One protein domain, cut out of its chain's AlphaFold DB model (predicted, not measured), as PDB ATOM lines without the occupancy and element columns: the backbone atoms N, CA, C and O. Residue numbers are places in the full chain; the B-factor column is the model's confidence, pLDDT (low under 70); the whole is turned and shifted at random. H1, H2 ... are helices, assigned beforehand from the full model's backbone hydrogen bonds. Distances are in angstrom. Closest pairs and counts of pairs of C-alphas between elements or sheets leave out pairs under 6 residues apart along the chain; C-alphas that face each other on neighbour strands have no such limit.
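This is residues 78 to 151 and 162 to 178 of the 642 residues of an uncharacterized protein of Fluoribacter bozemanae (UniProt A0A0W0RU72). A long helical hairpin, made of H2 and H3, has two shorter helices at its open end: H1 crosses H3 near H3's last residues, and H4 lies across the end, packing on the first residues of H2 and the last residues of H3. The hairpin makes the longest axis, and its turn, between H2 and H3, is at the end away from H1 and H4. The printed part has 91 residues with four named helices, in the order H1, H2, H3, H4, and no named strand; its class is all helix. It is only just compact, close to loose, with a radius of gyration of the C-alphas of 14.6 A and spans of 44 by 29 by 28 A.

H1, residues 78 to 90, touches the hub, H3, residues 124 to 148, about perpendicular at 87 degrees. H1 touches H3 with residues 79 to 84 alone, and H3 touches H1 with residues 141 to 148 alone; their closest C-alphas are those of Ala 83 and Ala 145, 5.0 A apart. H1 is apart from H2, residues 102 to 115, and from H4, residues 165 to 176. H2 and H3 form a helical hairpin and touch at a shallow tilt of 27 degrees, opposite ways. Their closest C-alphas are those of Leu 114 and Ile 133, 6.4 A apart, and H3 touches H2 with residues 130 to 140 alone. H2 touches H4 about perpendicular, at 84 degrees, with the C-alphas of Gln 102 and Tyr 166 closest at 6.7 A. H3 touches H4 with its residues 147 to 148 alone, at a steep tilt of 59 degrees, the same way; the closest C-alphas are those of Gln 147 and Arg 171, 6.4 A apart. Helix packing is mostly crossed: of the 4 pairs of helices that touch, 1 is at a shallow tilt. In H1, H2 and H3 every O i to N i+4 pair is within hydrogen-bond range, and in H4 7 of 8 are.

H1 begins at C-alpha 78 at (19.470, -4.608, 31.663). H2, 14 residues, is 20.4 A long from first to last C-alpha. H3, the longest with 25 residues, measures 35.8 A and begins at C-alpha 124 at (24.080, -26.181, 56.283). H1 has 13 residues and H4 has 12. H4 ends at C-alpha 176 at (0.502, -11.387, 22.374).

The two C-alphas farthest apart are those of Gln 121 and Lys 162, at 44.4 A. The link from H1 to H2, 11 residues, is long, and that from H2 to H3, 8 residues, is short. Residues 152 to 161 are not printed; across this cut, in the link from H3 to H4, C-alphas 151 and 162 are 15.7 A apart. The mean pLDDT of the printed part is 89.4, and one residue, 162, is under 70.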
ATOM      1  N   LEU A  78      20.704  -5.360  31.865       91.94
ATOM      2  CA  LEU A  78      19.470  -4.608  31.663       91.94
ATOM      3  C   LEU A  78      18.336  -5.495  31.136       91.94
ATOM      4  O   LEU A  78      17.222  -5.388  31.631       91.94
ATOM      5  N   GLU A  79      18.643  -6.427  30.229       94.00
ATOM      6  CA  GLU A  79      17.711  -7.478  29.790       94.00
ATOM      7  C   GLU A  79      17.186  -8.272  30.989       94.00
ATOM      8  O   GLU A  79      15.987  -8.374  31.200       94.00
ATOM      9  N   ASN A  80      18.082  -8.779  31.841       93.50
ATOM     10  CA  ASN A  80      17.670  -9.544  33.017       93.50
ATOM     11  C   ASN A  80      16.860  -8.702  34.010       93.50
ATOM     12  O   ASN A  80      16.002  -9.241  34.695       93.50
ATOM     13  N   HIS A  81      17.162  -7.411  34.142       92.38
ATOM     14  CA  HIS A  81      16.419  -6.522  35.030       92.38
ATOM     15  C   HIS A  81      15.001  -6.263  34.498       92.38
ATOM     16  O   HIS A  81      14.038  -6.508  35.216       92.38
ATOM     17  N   LEU A  82      14.869  -5.877  33.226       93.50
ATOM     18  CA  LEU A  82      13.572  -5.658  32.581       93.50
ATOM     19  C   LEU A  82      12.732  -6.932  32.505       93.50
ATOM     20  O   LEU A  82      11.525  -6.872  32.663       93.50
ATOM     21  N   ALA A  83      13.355  -8.092  32.311       94.88
ATOM     22  CA  ALA A  83      12.650  -9.368  32.316       94.88
ATOM     23  C   ALA A  83      12.033  -9.695  33.686       94.88
ATOM     24  O   ALA A  83      10.947 -10.259  33.752       94.88
ATOM     25  N   LYS A  84      12.698  -9.320  34.787       94.25
ATOM     26  CA  LYS A  84      12.124  -9.451  36.137       94.25
ATOM     27  C   LYS A  84      10.974  -8.479  36.359       94.25
ATOM     28  O   LYS A  84       9.975  -8.863  36.947       94.25
ATOM     29  N   GLU A  85      11.120  -7.246  35.882       91.44
ATOM     30  CA  GLU A  85      10.057  -6.239  35.928       91.44
ATOM     31  C   GLU A  85       8.834  -6.706  35.121       91.44
ATOM     32  O   GLU A  85       7.718  -6.672  35.624       91.44
ATOM     33  N   TYR A  86       9.058  -7.278  33.932       93.94
ATOM     34  CA  TYR A  86       8.013  -7.909  33.131       93.94
ATOM     35  C   TYR A  86       7.308  -9.020  33.906       93.94
ATOM     36  O   TYR A  86       6.082  -9.035  33.957       93.94
ATOM     37  N   LEU A  87       8.072  -9.943  34.510       93.75
ATOM     38  CA  LEU A  87       7.507 -11.039  35.298       93.75
ATOM     39  C   LEU A  87       6.681 -10.519  36.471       93.75
ATOM     40  O   LEU A  87       5.636 -11.085  36.736       93.75
ATOM     41  N   LEU A  88       7.110  -9.454  37.149       91.00
ATOM     42  CA  LEU A  88       6.341  -8.837  38.231       91.00
ATOM     43  C   LEU A  88       5.021  -8.229  37.742       91.00
ATOM     44  O   LEU A  88       4.003  -8.370  38.409       91.00
ATOM     45  N   GLU A  89       5.040  -7.546  36.597       89.62
ATOM     46  CA  GLU A  89       3.883  -6.802  36.088       89.62
ATOM     47  C   GLU A  89       2.884  -7.675  35.313       89.62
ATOM     48  O   GLU A  89       1.696  -7.360  35.283       89.62
ATOM     49  N   ASN A  90       3.349  -8.760  34.686       91.62
ATOM     50  CA  ASN A  90       2.579  -9.535  33.706       91.62
ATOM     51  C   ASN A  90       2.517 -11.034  34.034       91.62
ATOM     52  O   ASN A  90       2.226 -11.838  33.147       91.62
ATOM     53  N   PHE A  91       2.810 -11.445  35.274       90.62
ATOM     54  CA  PHE A  91       2.640 -12.850  35.655       90.62
ATOM     55  C   PHE A  91       1.172 -13.279  35.476       90.62
ATOM     56  O   PHE A  91       0.282 -12.565  35.953       90.62
ATOM     57  N   PRO A  92       0.883 -14.424  34.826       89.38
ATOM     58  CA  PRO A  92      -0.486 -14.907  34.680       89.38
ATOM     59  C   PRO A  92      -1.169 -15.083  36.042       89.38
ATOM     60  O   PRO A  92      -0.615 -15.708  36.942       89.38
ATOM     61  N   GLN A  93      -2.391 -14.564  36.191       83.69
ATOM     62  CA  GLN A  93      -3.160 -14.704  37.439       83.69
ATOM     63  C   GLN A  93      -3.633 -16.140  37.687       83.69
ATOM     64  O   GLN A  93      -3.835 -16.530  38.833       83.69
ATOM     65  N   ASN A  94      -3.842 -16.902  36.612       85.12
ATOM     66  CA  ASN A  94      -4.207 -18.308  36.666       85.12
ATOM     67  C   ASN A  94      -3.236 -19.107  35.795       85.12
ATOM     68  O   ASN A  94      -3.362 -19.141  34.566       85.12
ATOM     69  N   THR A  95      -2.260 -19.720  36.450       86.31
ATOM     70  CA  THR A  95      -1.254 -20.576  35.829       86.31
ATOM     71  C   THR A  95      -1.824 -21.919  35.397       86.31
ATOM     72  O   THR A  95      -1.284 -22.483  34.456       86.31
ATOM     73  N   ASP A  96      -2.936 -22.385  35.972       82.69
ATOM     74  CA  ASP A  96      -3.566 -23.675  35.647       82.69
ATOM     75  C   ASP A  96      -4.314 -23.678  34.307       82.69
ATOM     76  O   ASP A  96      -4.732 -24.735  33.830       82.69
ATOM     77  N   SER A  97      -4.487 -22.518  33.665       85.38
ATOM     78  CA  SER A  97      -5.179 -22.444  32.377       85.38
ATOM     79  C   SER A  97      -4.432 -23.214  31.274       85.38
ATOM     80  O   SER A  97      -3.200 -23.328  31.269       85.38
ATOM     81  N   GLU A  98      -5.183 -23.772  30.318       79.38
ATOM     82  CA  GLU A  98      -4.605 -24.480  29.163       79.38
ATOM     83  C   GLU A  98      -3.824 -23.535  28.238       79.38
ATOM     84  O   GLU A  98      -2.853 -23.946  27.610       79.38
ATOM     85  N   GLU A  99      -4.201 -22.255  28.209       82.94
ATOM     86  CA  GLU A  99      -3.554 -21.209  27.408       82.94
ATOM     87  C   GLU A  99      -2.263 -20.664  28.051       82.94
ATOM     88  O   GLU A  99      -1.506 -19.941  27.403       82.94
ATOM     89  N   CYS A 100      -1.990 -21.002  29.318       88.38
ATOM     90  CA  CYS A 100      -0.790 -20.568  30.025       88.38
ATOM     91  C   CYS A 100       0.436 -21.397  29.597       88.38
ATOM     92  O   CYS A 100       0.436 -22.626  29.759       88.38
ATOM     93  N   PRO A 101       1.521 -20.756  29.115       94.31
ATOM     94  CA  PRO A 101       2.762 -21.451  28.800       94.31
ATOM     95  C   PRO A 101       3.306 -22.246  29.988       94.31
ATOM     96  O   PRO A 101       3.361 -21.750  31.115       94.31
ATOM     97  N   GLN A 102       3.818 -23.450  29.711       94.50
ATOM     98  CA  GLN A 102       4.380 -24.348  30.728       94.50
ATOM     99  C   GLN A 102       5.485 -23.684  31.572       94.50
ATOM    100  O   GLN A 102       5.632 -23.997  32.750       94.50
ATOM    101  N   PHE A 103       6.205 -22.706  31.009       95.44
ATOM    102  CA  PHE A 103       7.184 -21.905  31.742       95.44
ATOM    103  C   PHE A 103       6.639 -21.263  33.019       95.44
ATOM    104  O   PHE A 103       7.302 -21.329  34.054       95.44
ATOM    105  N   PHE A 104       5.454 -20.651  32.972       94.81
ATOM    106  CA  PHE A 104       4.907 -19.967  34.143       94.81
ATOM    107  C   PHE A 104       4.479 -20.957  35.228       94.81
ATOM    108  O   PHE A 104       4.741 -20.698  36.401       94.81
ATOM    109  N   LYS A 105       3.928 -22.115  34.832       94.38
ATOM    110  CA  LYS A 105       3.608 -23.237  35.732       94.38
ATOM    111  C   LYS A 105       4.863 -23.710  36.465       94.38
ATOM    112  O   LYS A 105       4.925 -23.677  37.688       94.38
ATOM    113  N   ASP A 106       5.920 -24.027  35.716       94.31
ATOM    114  CA  ASP A 106       7.186 -24.495  36.291       94.31
ATOM    115  C   ASP A 106       7.838 -23.454  37.208       94.31
ATOM    116  O   ASP A 106       8.451 -23.792  38.226       94.31
ATOM    117  N   TYR A 107       7.742 -22.178  36.830       94.81
ATOM    118  CA  TYR A 107       8.304 -21.081  37.604       94.81
ATOM    119  C   TYR A 107       7.571 -20.912  38.937       94.81
ATOM    120  O   TYR A 107       8.220 -20.760  39.973       94.81
ATOM    121  N   GLU A 108       6.240 -21.009  38.938       92.75
ATOM    122  CA  GLU A 108       5.435 -20.998  40.159       92.75
ATOM    123  C   GLU A 108       5.732 -22.203  41.057       92.75
ATOM    124  O   GLU A 108       5.989 -22.022  42.250       92.75
ATOM    125  N   THR A 109       5.812 -23.418  40.502       92.00
ATOM    126  CA  THR A 109       6.227 -24.614  41.254       92.00
ATOM    127  C   THR A 109       7.570 -24.381  41.949       92.00
ATOM    128  O   THR A 109       7.744 -24.671  43.135       92.00
ATOM    129  N   GLN A 110       8.533 -23.785  41.243       91.69
ATOM    130  CA  GLN A 110       9.851 -23.500  41.794       91.69
ATOM    131  C   GLN A 110       9.833 -22.394  42.872       91.69
ATOM    132  O   GLN A 110      10.629 -22.460  43.816       91.69
ATOM    133  N   LEU A 111       8.941 -21.400  42.770       90.94
ATOM    134  CA  LEU A 111       8.702 -20.406  43.826       90.94
ATOM    135  C   LEU A 111       8.086 -21.047  45.075       90.94
ATOM    136  O   LEU A 111       8.526 -20.764  46.191       90.94
ATOM    137  N   ASN A 112       7.127 -21.957  44.896       89.56
ATOM    138  CA  ASN A 112       6.498 -22.687  45.995       89.56
ATOM    139  C   ASN A 112       7.511 -23.556  46.751       89.56
ATOM    140  O   ASN A 112       7.514 -23.555  47.979       89.56
ATOM    141  N   LEU A 113       8.465 -24.181  46.052       89.50
ATOM    142  CA  LEU A 113       9.582 -24.883  46.697       89.50
ATOM    143  C   LEU A 113      10.483 -23.955  47.530       89.50
ATOM    144  O   LEU A 113      11.097 -24.406  48.497       89.50
ATOM    145  N   LEU A 114      10.622 -22.678  47.152       88.94
ATOM    146  CA  LEU A 114      11.435 -21.707  47.896       88.94
ATOM    147  C   LEU A 114      10.747 -21.257  49.192       88.94
ATOM    148  O   LEU A 114      11.433 -21.062  50.198       88.94
ATOM    149  N   LYS A 115       9.413 -21.138  49.175       86.31
ATOM    150  CA  LYS A 115       8.587 -20.687  50.308       86.31
ATOM    151  C   LYS A 115       8.899 -21.439  51.601       86.31
ATOM    152  O   LYS A 115       9.035 -20.814  52.651       86.31
ATOM    153  N   ASP A 116       9.102 -22.752  51.523       82.75
ATOM    154  CA  ASP A 116       9.360 -23.609  52.690       82.75
ATOM    155  C   ASP A 116      10.658 -23.258  53.441       82.75
ATOM    156  O   ASP A 116      10.836 -23.619  54.614       82.75
ATOM    157  N   PHE A 117      11.549 -22.515  52.777       83.19
ATOM    158  CA  PHE A 117      12.852 -22.073  53.264       83.19
ATOM    159  C   PHE A 117      12.939 -20.564  53.558       83.19
ATOM    160  O   PHE A 117      14.005 -20.092  53.982       83.19
ATOM    161  N   ASN A 118      11.892 -19.778  53.292       76.62
ATOM    162  CA  ASN A 118      11.902 -18.334  53.545       76.62
ATOM    163  C   ASN A 118      11.733 -18.024  55.037       76.62
ATOM    164  O   ASN A 118      11.136 -18.792  55.784       76.62
ATOM    165  N   HIS A 119      12.351 -16.922  55.472       75.25
ATOM    166  CA  HIS A 119      12.340 -16.413  56.854       75.25
ATOM    167  C   HIS A 119      12.823 -17.372  57.962       75.25
ATOM    168  O   HIS A 119      12.626 -17.092  59.140       75.25
ATOM    169  N   LYS A 120      13.510 -18.468  57.609       77.56
ATOM    170  CA  LYS A 120      14.076 -19.439  58.560       77.56
ATOM    171  C   LYS A 120      15.597 -19.384  58.579       77.56
ATOM    172  O   LYS A 120      16.245 -19.300  57.530       77.56
ATOM    173  N   GLN A 121      16.198 -19.517  59.758       77.31
ATOM    174  CA  GLN A 121      17.641 -19.703  59.864       77.31
ATOM    175  C   GLN A 121      17.987 -21.166  59.585       77.31
ATOM    176  O   GLN A 121      17.875 -22.027  60.438       77.31
ATOM    177  N   LEU A 122      18.410 -21.469  58.365       83.50
ATOM    178  CA  LEU A 122      18.573 -22.857  57.926       83.50
ATOM    179  C   LEU A 122      19.883 -23.495  58.406       83.50
ATOM    180  O   LEU A 122      20.913 -22.820  58.500       83.50
ATOM    181  N   ASN A 123      19.882 -24.817  58.588       84.88
ATOM    182  CA  ASN A 123      21.110 -25.608  58.733       84.88
ATOM    183  C   ASN A 123      21.951 -25.616  57.425       84.88
ATOM    184  O   ASN A 123      21.506 -25.178  56.360       84.88
ATOM    185  N   LYS A 124      23.177 -26.158  57.457       85.44
ATOM    186  CA  LYS A 124      24.080 -26.181  56.283       85.44
ATOM    187  C   LYS A 124      23.507 -26.923  55.061       85.44
ATOM    188  O   LYS A 124      23.768 -26.511  53.930       85.44
ATOM    189  N   GLU A 125      22.762 -28.002  55.270       86.06
ATOM    190  CA  GLU A 125      22.186 -28.819  54.198       86.06
ATOM    191  C   GLU A 125      20.971 -28.140  53.556       86.06
ATOM    192  O   GLU A 125      20.939 -27.954  52.339       86.06
ATOM    193  N   SER A 126      20.022 -27.664  54.361       85.56
ATOM    194  CA  SER A 126      18.875 -26.869  53.929       85.56
ATOM    195  C   SER A 126      19.323 -25.566  53.257       85.56
ATOM    196  O   SER A 126      18.744 -25.190  52.243       85.56
ATOM    197  N   ARG A 127      20.422 -24.925  53.700       85.69
ATOM    198  CA  ARG A 127      21.050 -23.807  52.960       85.69
ATOM    199  C   ARG A 127      21.555 -24.231  51.582       85.69
ATOM    200  O   ARG A 127      21.411 -23.465  50.631       85.69
ATOM    201  N   LYS A 128      22.158 -25.422  51.448       87.19
ATOM    202  CA  LYS A 128      22.597 -25.945  50.141       87.19
ATOM    203  C   LYS A 128      21.389 -26.148  49.217       87.19
ATOM    204  O   LYS A 128      21.453 -25.713  48.070       87.19
ATOM    205  N   ARG A 129      20.298 -26.731  49.729       86.12
ATOM    206  CA  ARG A 129      19.044 -26.960  48.987       86.12
ATOM    207  C   ARG A 129      18.359 -25.648  48.581       86.12
ATOM    208  O   ARG A 129      18.114 -25.454  47.394       86.12
ATOM    209  N   LYS A 130      18.161 -24.706  49.515       89.69
ATOM    210  CA  LYS A 130      17.642 -23.353  49.224       89.69
ATOM    211  C   LYS A 130      18.451 -22.681  48.115       89.69
ATOM    212  O   LYS A 130      17.902 -22.249  47.109       89.69
ATOM    213  N   LYS A 131      19.779 -22.693  48.239       89.38
ATOM    214  CA  LYS A 131      20.681 -22.100  47.244       89.38
ATOM    215  C   LYS A 131      20.585 -22.759  45.865       89.38
ATOM    216  O   LYS A 131      20.856 -22.114  44.854       89.38
ATOM    217  N   GLN A 132      20.256 -24.047  45.804       88.94
ATOM    218  CA  GLN A 132      20.025 -24.761  44.550       88.94
ATOM    219  C   GLN A 132      18.715 -24.311  43.900       88.94
ATOM    220  O   GLN A 132      18.733 -23.962  42.724       88.94
ATOM    221  N   ILE A 133      17.634 -24.204  44.678       90.44
ATOM    222  CA  ILE A 133      16.330 -23.678  44.239       90.44
ATOM    223  C   ILE A 133      16.467 -22.240  43.719       90.44
ATOM    224  O   ILE A 133      16.073 -21.949  42.593       90.44
ATOM    225  N   GLU A 134      17.108 -21.354  44.486       91.69
ATOM    226  CA  GLU A 134      17.369 -19.961  44.085       91.69
ATOM    227  C   GLU A 134      18.177 -19.870  42.790       91.69
ATOM    228  O   GLU A 134      17.966 -18.972  41.969       91.69
ATOM    229  N   LYS A 135      19.130 -20.792  42.608       91.69
ATOM    230  CA  LYS A 135      19.961 -20.862  41.411       91.69
ATOM    231  C   LYS A 135      19.160 -21.336  40.202       91.69
ATOM    232  O   LYS A 135      19.392 -20.789  39.124       91.69
ATOM    233  N   THR A 136      18.249 -22.294  40.370       92.06
ATOM    234  CA  THR A 136      17.313 -22.713  39.317       92.06
ATOM    235  C   THR A 136      16.408 -21.552  38.922       92.06
ATOM    236  O   THR A 136      16.412 -21.198  37.749       92.06
ATOM    237  N   LEU A 137      15.777 -20.859  39.879       94.00
ATOM    238  CA  LEU A 137      14.989 -19.641  39.611       94.00
ATOM    239  C   LEU A 137      15.806 -18.588  38.856       94.00
ATOM    240  O   LEU A 137      15.381 -18.066  37.836       94.00
ATOM    241  N   THR A 138      17.039 -18.316  39.289       93.94
ATOM    242  CA  THR A 138      17.926 -17.377  38.586       93.94
ATOM    243  C   THR A 138      18.275 -17.826  37.160       93.94
ATOM    244  O   THR A 138      18.547 -16.979  36.305       93.94
ATOM    245  N   ASP A 139      18.383 -19.130  36.897       93.88
ATOM    246  CA  ASP A 139      18.617 -19.642  35.545       93.88
ATOM    247  C   ASP A 139      17.314 -19.574  34.703       93.88
ATOM    248  O   ASP A 139      17.415 -19.172  33.545       93.88
ATOM    249  N   MET A 140      16.124 -19.802  35.288       95.31
ATOM    250  CA  MET A 140      14.801 -19.552  34.672       95.31
ATOM    251  C   MET A 140      14.624 -18.089  34.273       95.31
ATOM    252  O   MET A 140      14.376 -17.799  33.111       95.31
ATOM    253  N   GLU A 141      14.852 -17.156  35.201       95.62
ATOM    254  CA  GLU A 141      14.760 -15.706  34.972       95.62
ATOM    255  C   GLU A 141      15.671 -15.255  33.812       95.62
ATOM    256  O   GLU A 141      15.293 -14.430  32.983       95.62
ATOM    257  N   LYS A 142      16.888 -15.811  33.730       93.50
ATOM    258  CA  LYS A 142      17.833 -15.500  32.644       93.50
ATOM    259  C   LYS A 142      17.417 -16.103  31.317       93.50
ATOM    260  O   LYS A 142      17.650 -15.485  30.285       93.50
ATOM    261  N   TRP A 143      16.894 -17.323  31.337       94.56
ATOM    262  CA  TRP A 143      16.393 -17.967  30.132       94.56
ATOM    263  C   TRP A 143      15.168 -17.219  29.602       94.56
ATOM    264  O   TRP A 143      15.132 -16.887  28.423       94.56
ATOM    265  N   PHE A 144      14.247 -16.833  30.487       96.12
ATOM    266  CA  PHE A 144      13.095 -15.997  30.168       96.12
ATOM    267  C   PHE A 144      13.511 -14.664  29.537       96.12
ATOM    268  O   PHE A 144      12.990 -14.299  28.488       96.12
ATOM    269  N   ALA A 145      14.519 -13.983  30.096       95.44
ATOM    270  CA  ALA A 145      15.053 -12.751  29.512       95.44
ATOM    271  C   ALA A 145      15.534 -12.940  28.060       95.44
ATOM    272  O   ALA A 145      15.303 -12.071  27.222       95.44
ATOM    273  N   LEU A 146      16.160 -14.080  27.740       92.19
ATOM    274  CA  LEU A 146      16.573 -14.384  26.365       92.19
ATOM    275  C   LEU A 146      15.375 -14.546  25.425       92.19
ATOM    276  O   LEU A 146      15.485 -14.168  24.264       92.19
ATOM    277  N   GLN A 147      14.255 -15.092  25.908       93.50
ATOM    278  CA  GLN A 147      13.048 -15.241  25.091       93.50
ATOM    279  C   GLN A 147      12.313 -13.910  24.921       93.50
ATOM    280  O   GLN A 147      11.942 -13.564  23.803       93.50
ATOM    281  N   LEU A 148      12.183 -13.118  25.990       94.62
ATOM    282  CA  LEU A 148      11.551 -11.796  25.946       94.62
ATOM    283  C   LEU A 148      12.262 -10.855  24.961       94.62
ATOM    284  O   LEU A 148      11.611 -10.184  24.161       94.62
ATOM    285  N   PHE A 149      13.594 -10.858  24.945       93.19
ATOM    286  CA  PHE A 149      14.395  -9.990  24.073       93.19
ATOM    287  C   PHE A 149      14.943 -10.690  22.826       93.19
ATOM    288  O   PHE A 149      15.874 -10.190  22.193       93.19
ATOM    289  N   ALA A 150      14.373 -11.836  22.442       87.00
ATOM    290  CA  ALA A 150      14.702 -12.466  21.172       87.00
ATOM    291  C   ALA A 150      14.295 -11.532  20.018       87.00
ATOM    292  O   ALA A 150      13.118 -11.235  19.817       87.00
ATOM    293  N   ILE A 151      15.280 -11.039  19.263       71.38
ATOM    294  CA  ILE A 151      15.034 -10.206  18.082       71.38
ATOM    295  C   ILE A 151      14.439 -11.105  16.993       71.38
ATOM    296  O   ILE A 151      15.020 -12.148  16.693       71.38
ATOM    297  N   LYS A 162      14.217 -25.301  14.889       68.62
ATOM    298  CA  LYS A 162      15.062 -25.804  15.991       68.62
ATOM    299  C   LYS A 162      14.546 -25.471  17.391       68.62
ATOM    300  O   LYS A 162      15.177 -25.904  18.366       68.62
ATOM    301  N   LEU A 163      13.456 -24.710  17.513       79.56
ATOM    302  CA  LEU A 163      12.854 -24.350  18.801       79.56
ATOM    303  C   LEU A 163      11.960 -25.480  19.322       79.56
ATOM    304  O   LEU A 163      11.132 -26.023  18.591       79.56
ATOM    305  N   SER A 164      12.085 -25.795  20.609       85.31
ATOM    306  CA  SER A 164      11.162 -26.711  21.278       85.31
ATOM    307  C   SER A 164       9.759 -26.119  21.386       85.31
ATOM    308  O   SER A 164       9.582 -24.899  21.415       85.31
ATOM    309  N   GLN A 165       8.754 -26.987  21.518       88.56
ATOM    310  CA  GLN A 165       7.371 -26.563  21.770       88.56
ATOM    311  C   GLN A 165       7.250 -25.701  23.037       88.56
ATOM    312  O   GLN A 165       6.494 -24.735  23.040       88.56
ATOM    313  N   TYR A 166       8.054 -25.991  24.068       90.38
ATOM    314  CA  TYR A 166       8.153 -25.191  25.293       90.38
ATOM    315  C   TYR A 166       8.577 -23.742  25.022       90.38
ATOM    316  O   TYR A 166       8.027 -22.801  25.587       90.38
ATOM    317  N   THR A 167       9.555 -23.551  24.133       90.88
ATOM    318  CA  THR A 167      10.047 -22.215  23.779       90.88
ATOM    319  C   THR A 167       9.076 -21.482  22.861       90.88
ATOM    320  O   THR A 167       8.870 -20.281  23.034       90.88
ATOM    321  N   LYS A 168       8.477 -22.191  21.894       90.00
ATOM    322  CA  LYS A 168       7.499 -21.618  20.957       90.00
ATOM    323  C   LYS A 168       6.270 -21.093  21.691       90.00
ATOM    324  O   LYS A 168       5.970 -19.915  21.559       90.00
ATOM    325  N   SER A 169       5.661 -21.908  22.557       92.38
ATOM    326  CA  SER A 169       4.466 -21.506  23.312       92.38
ATOM    327  C   SER A 169       4.696 -20.256  24.160       92.38
ATOM    328  O   SER A 169       3.855 -19.361  24.182       92.38
ATOM    329  N   LEU A 170       5.862 -20.144  24.809       93.38
ATOM    330  CA  LEU A 170       6.210 -18.937  25.551       93.38
ATOM    331  C   LEU A 170       6.387 -17.727  24.629       93.38
ATOM    332  O   LEU A 170       5.897 -16.653  24.957       93.38
ATOM    333  N   ARG A 171       7.094 -17.864  23.501       91.94
ATOM    334  CA  ARG A 171       7.306 -16.742  22.572       91.94
ATOM    335  C   ARG A 171       5.998 -16.256  21.960       91.94
ATOM    336  O   ARG A 171       5.773 -15.052  21.956       91.94
ATOM    337  N   ASP A 172       5.129 -17.168  21.539       91.12
ATOM    338  CA  ASP A 172       3.810 -16.836  20.992       91.12
ATOM    339  C   ASP A 172       2.969 -16.078  22.030       91.12
ATOM    340  O   ASP A 172       2.360 -15.048  21.730       91.12
ATOM    341  N   TRP A 173       3.003 -16.533  23.287       93.12
ATOM    342  CA  TRP A 173       2.344 -15.841  24.388       93.12
ATOM    343  C   TRP A 173       2.947 -14.451  24.634       93.12
ATOM    344  O   TRP A 173       2.206 -13.478  24.741       93.12
ATOM    345  N   LEU A 174       4.278 -14.319  24.666       93.56
ATOM    346  CA  LEU A 174       4.960 -13.035  24.867       93.56
ATOM    347  C   LEU A 174       4.635 -12.033  23.752       93.56
ATOM    348  O   LEU A 174       4.395 -10.857  24.041       93.56
ATOM    349  N   GLU A 175       4.584 -12.482  22.495       91.25
ATOM    350  CA  GLU A 175       4.196 -11.646  21.355       91.25
ATOM    351  C   GLU A 175       2.796 -11.050  21.536       91.25
ATOM    352  O   GLU A 175       2.597  -9.864  21.263       91.25
ATOM    353  N   ALA A 176       1.852 -11.842  22.052       90.69
ATOM    354  CA  ALA A 176       0.502 -11.387  22.374       90.69
ATOM    355  C   ALA A 176       0.438 -10.497  23.633       90.69
ATOM    356  O   ALA A 176      -0.481  -9.690  23.763       90.69
ATOM    357  N   HIS A 177       1.420 -10.594  24.535       92.62
ATOM    358  CA  HIS A 177       1.451  -9.902  25.831       92.62
ATOM    359  C   HIS A 177       2.541  -8.820  25.889       92.62
ATOM    360  O   HIS A 177       3.318  -8.716  26.841       92.62
ATOM    361  N   GLY A 178       2.615  -7.986  24.850       90.88
ATOM    362  CA  GLY A 178       3.368  -6.730  24.897       90.88
ATOM    363  C   GLY A 178       4.888  -6.855  24.754       90.88
ATOM    364  O   GLY A 178       5.594  -5.886  25.025       90.88
TER     365      GLY A 178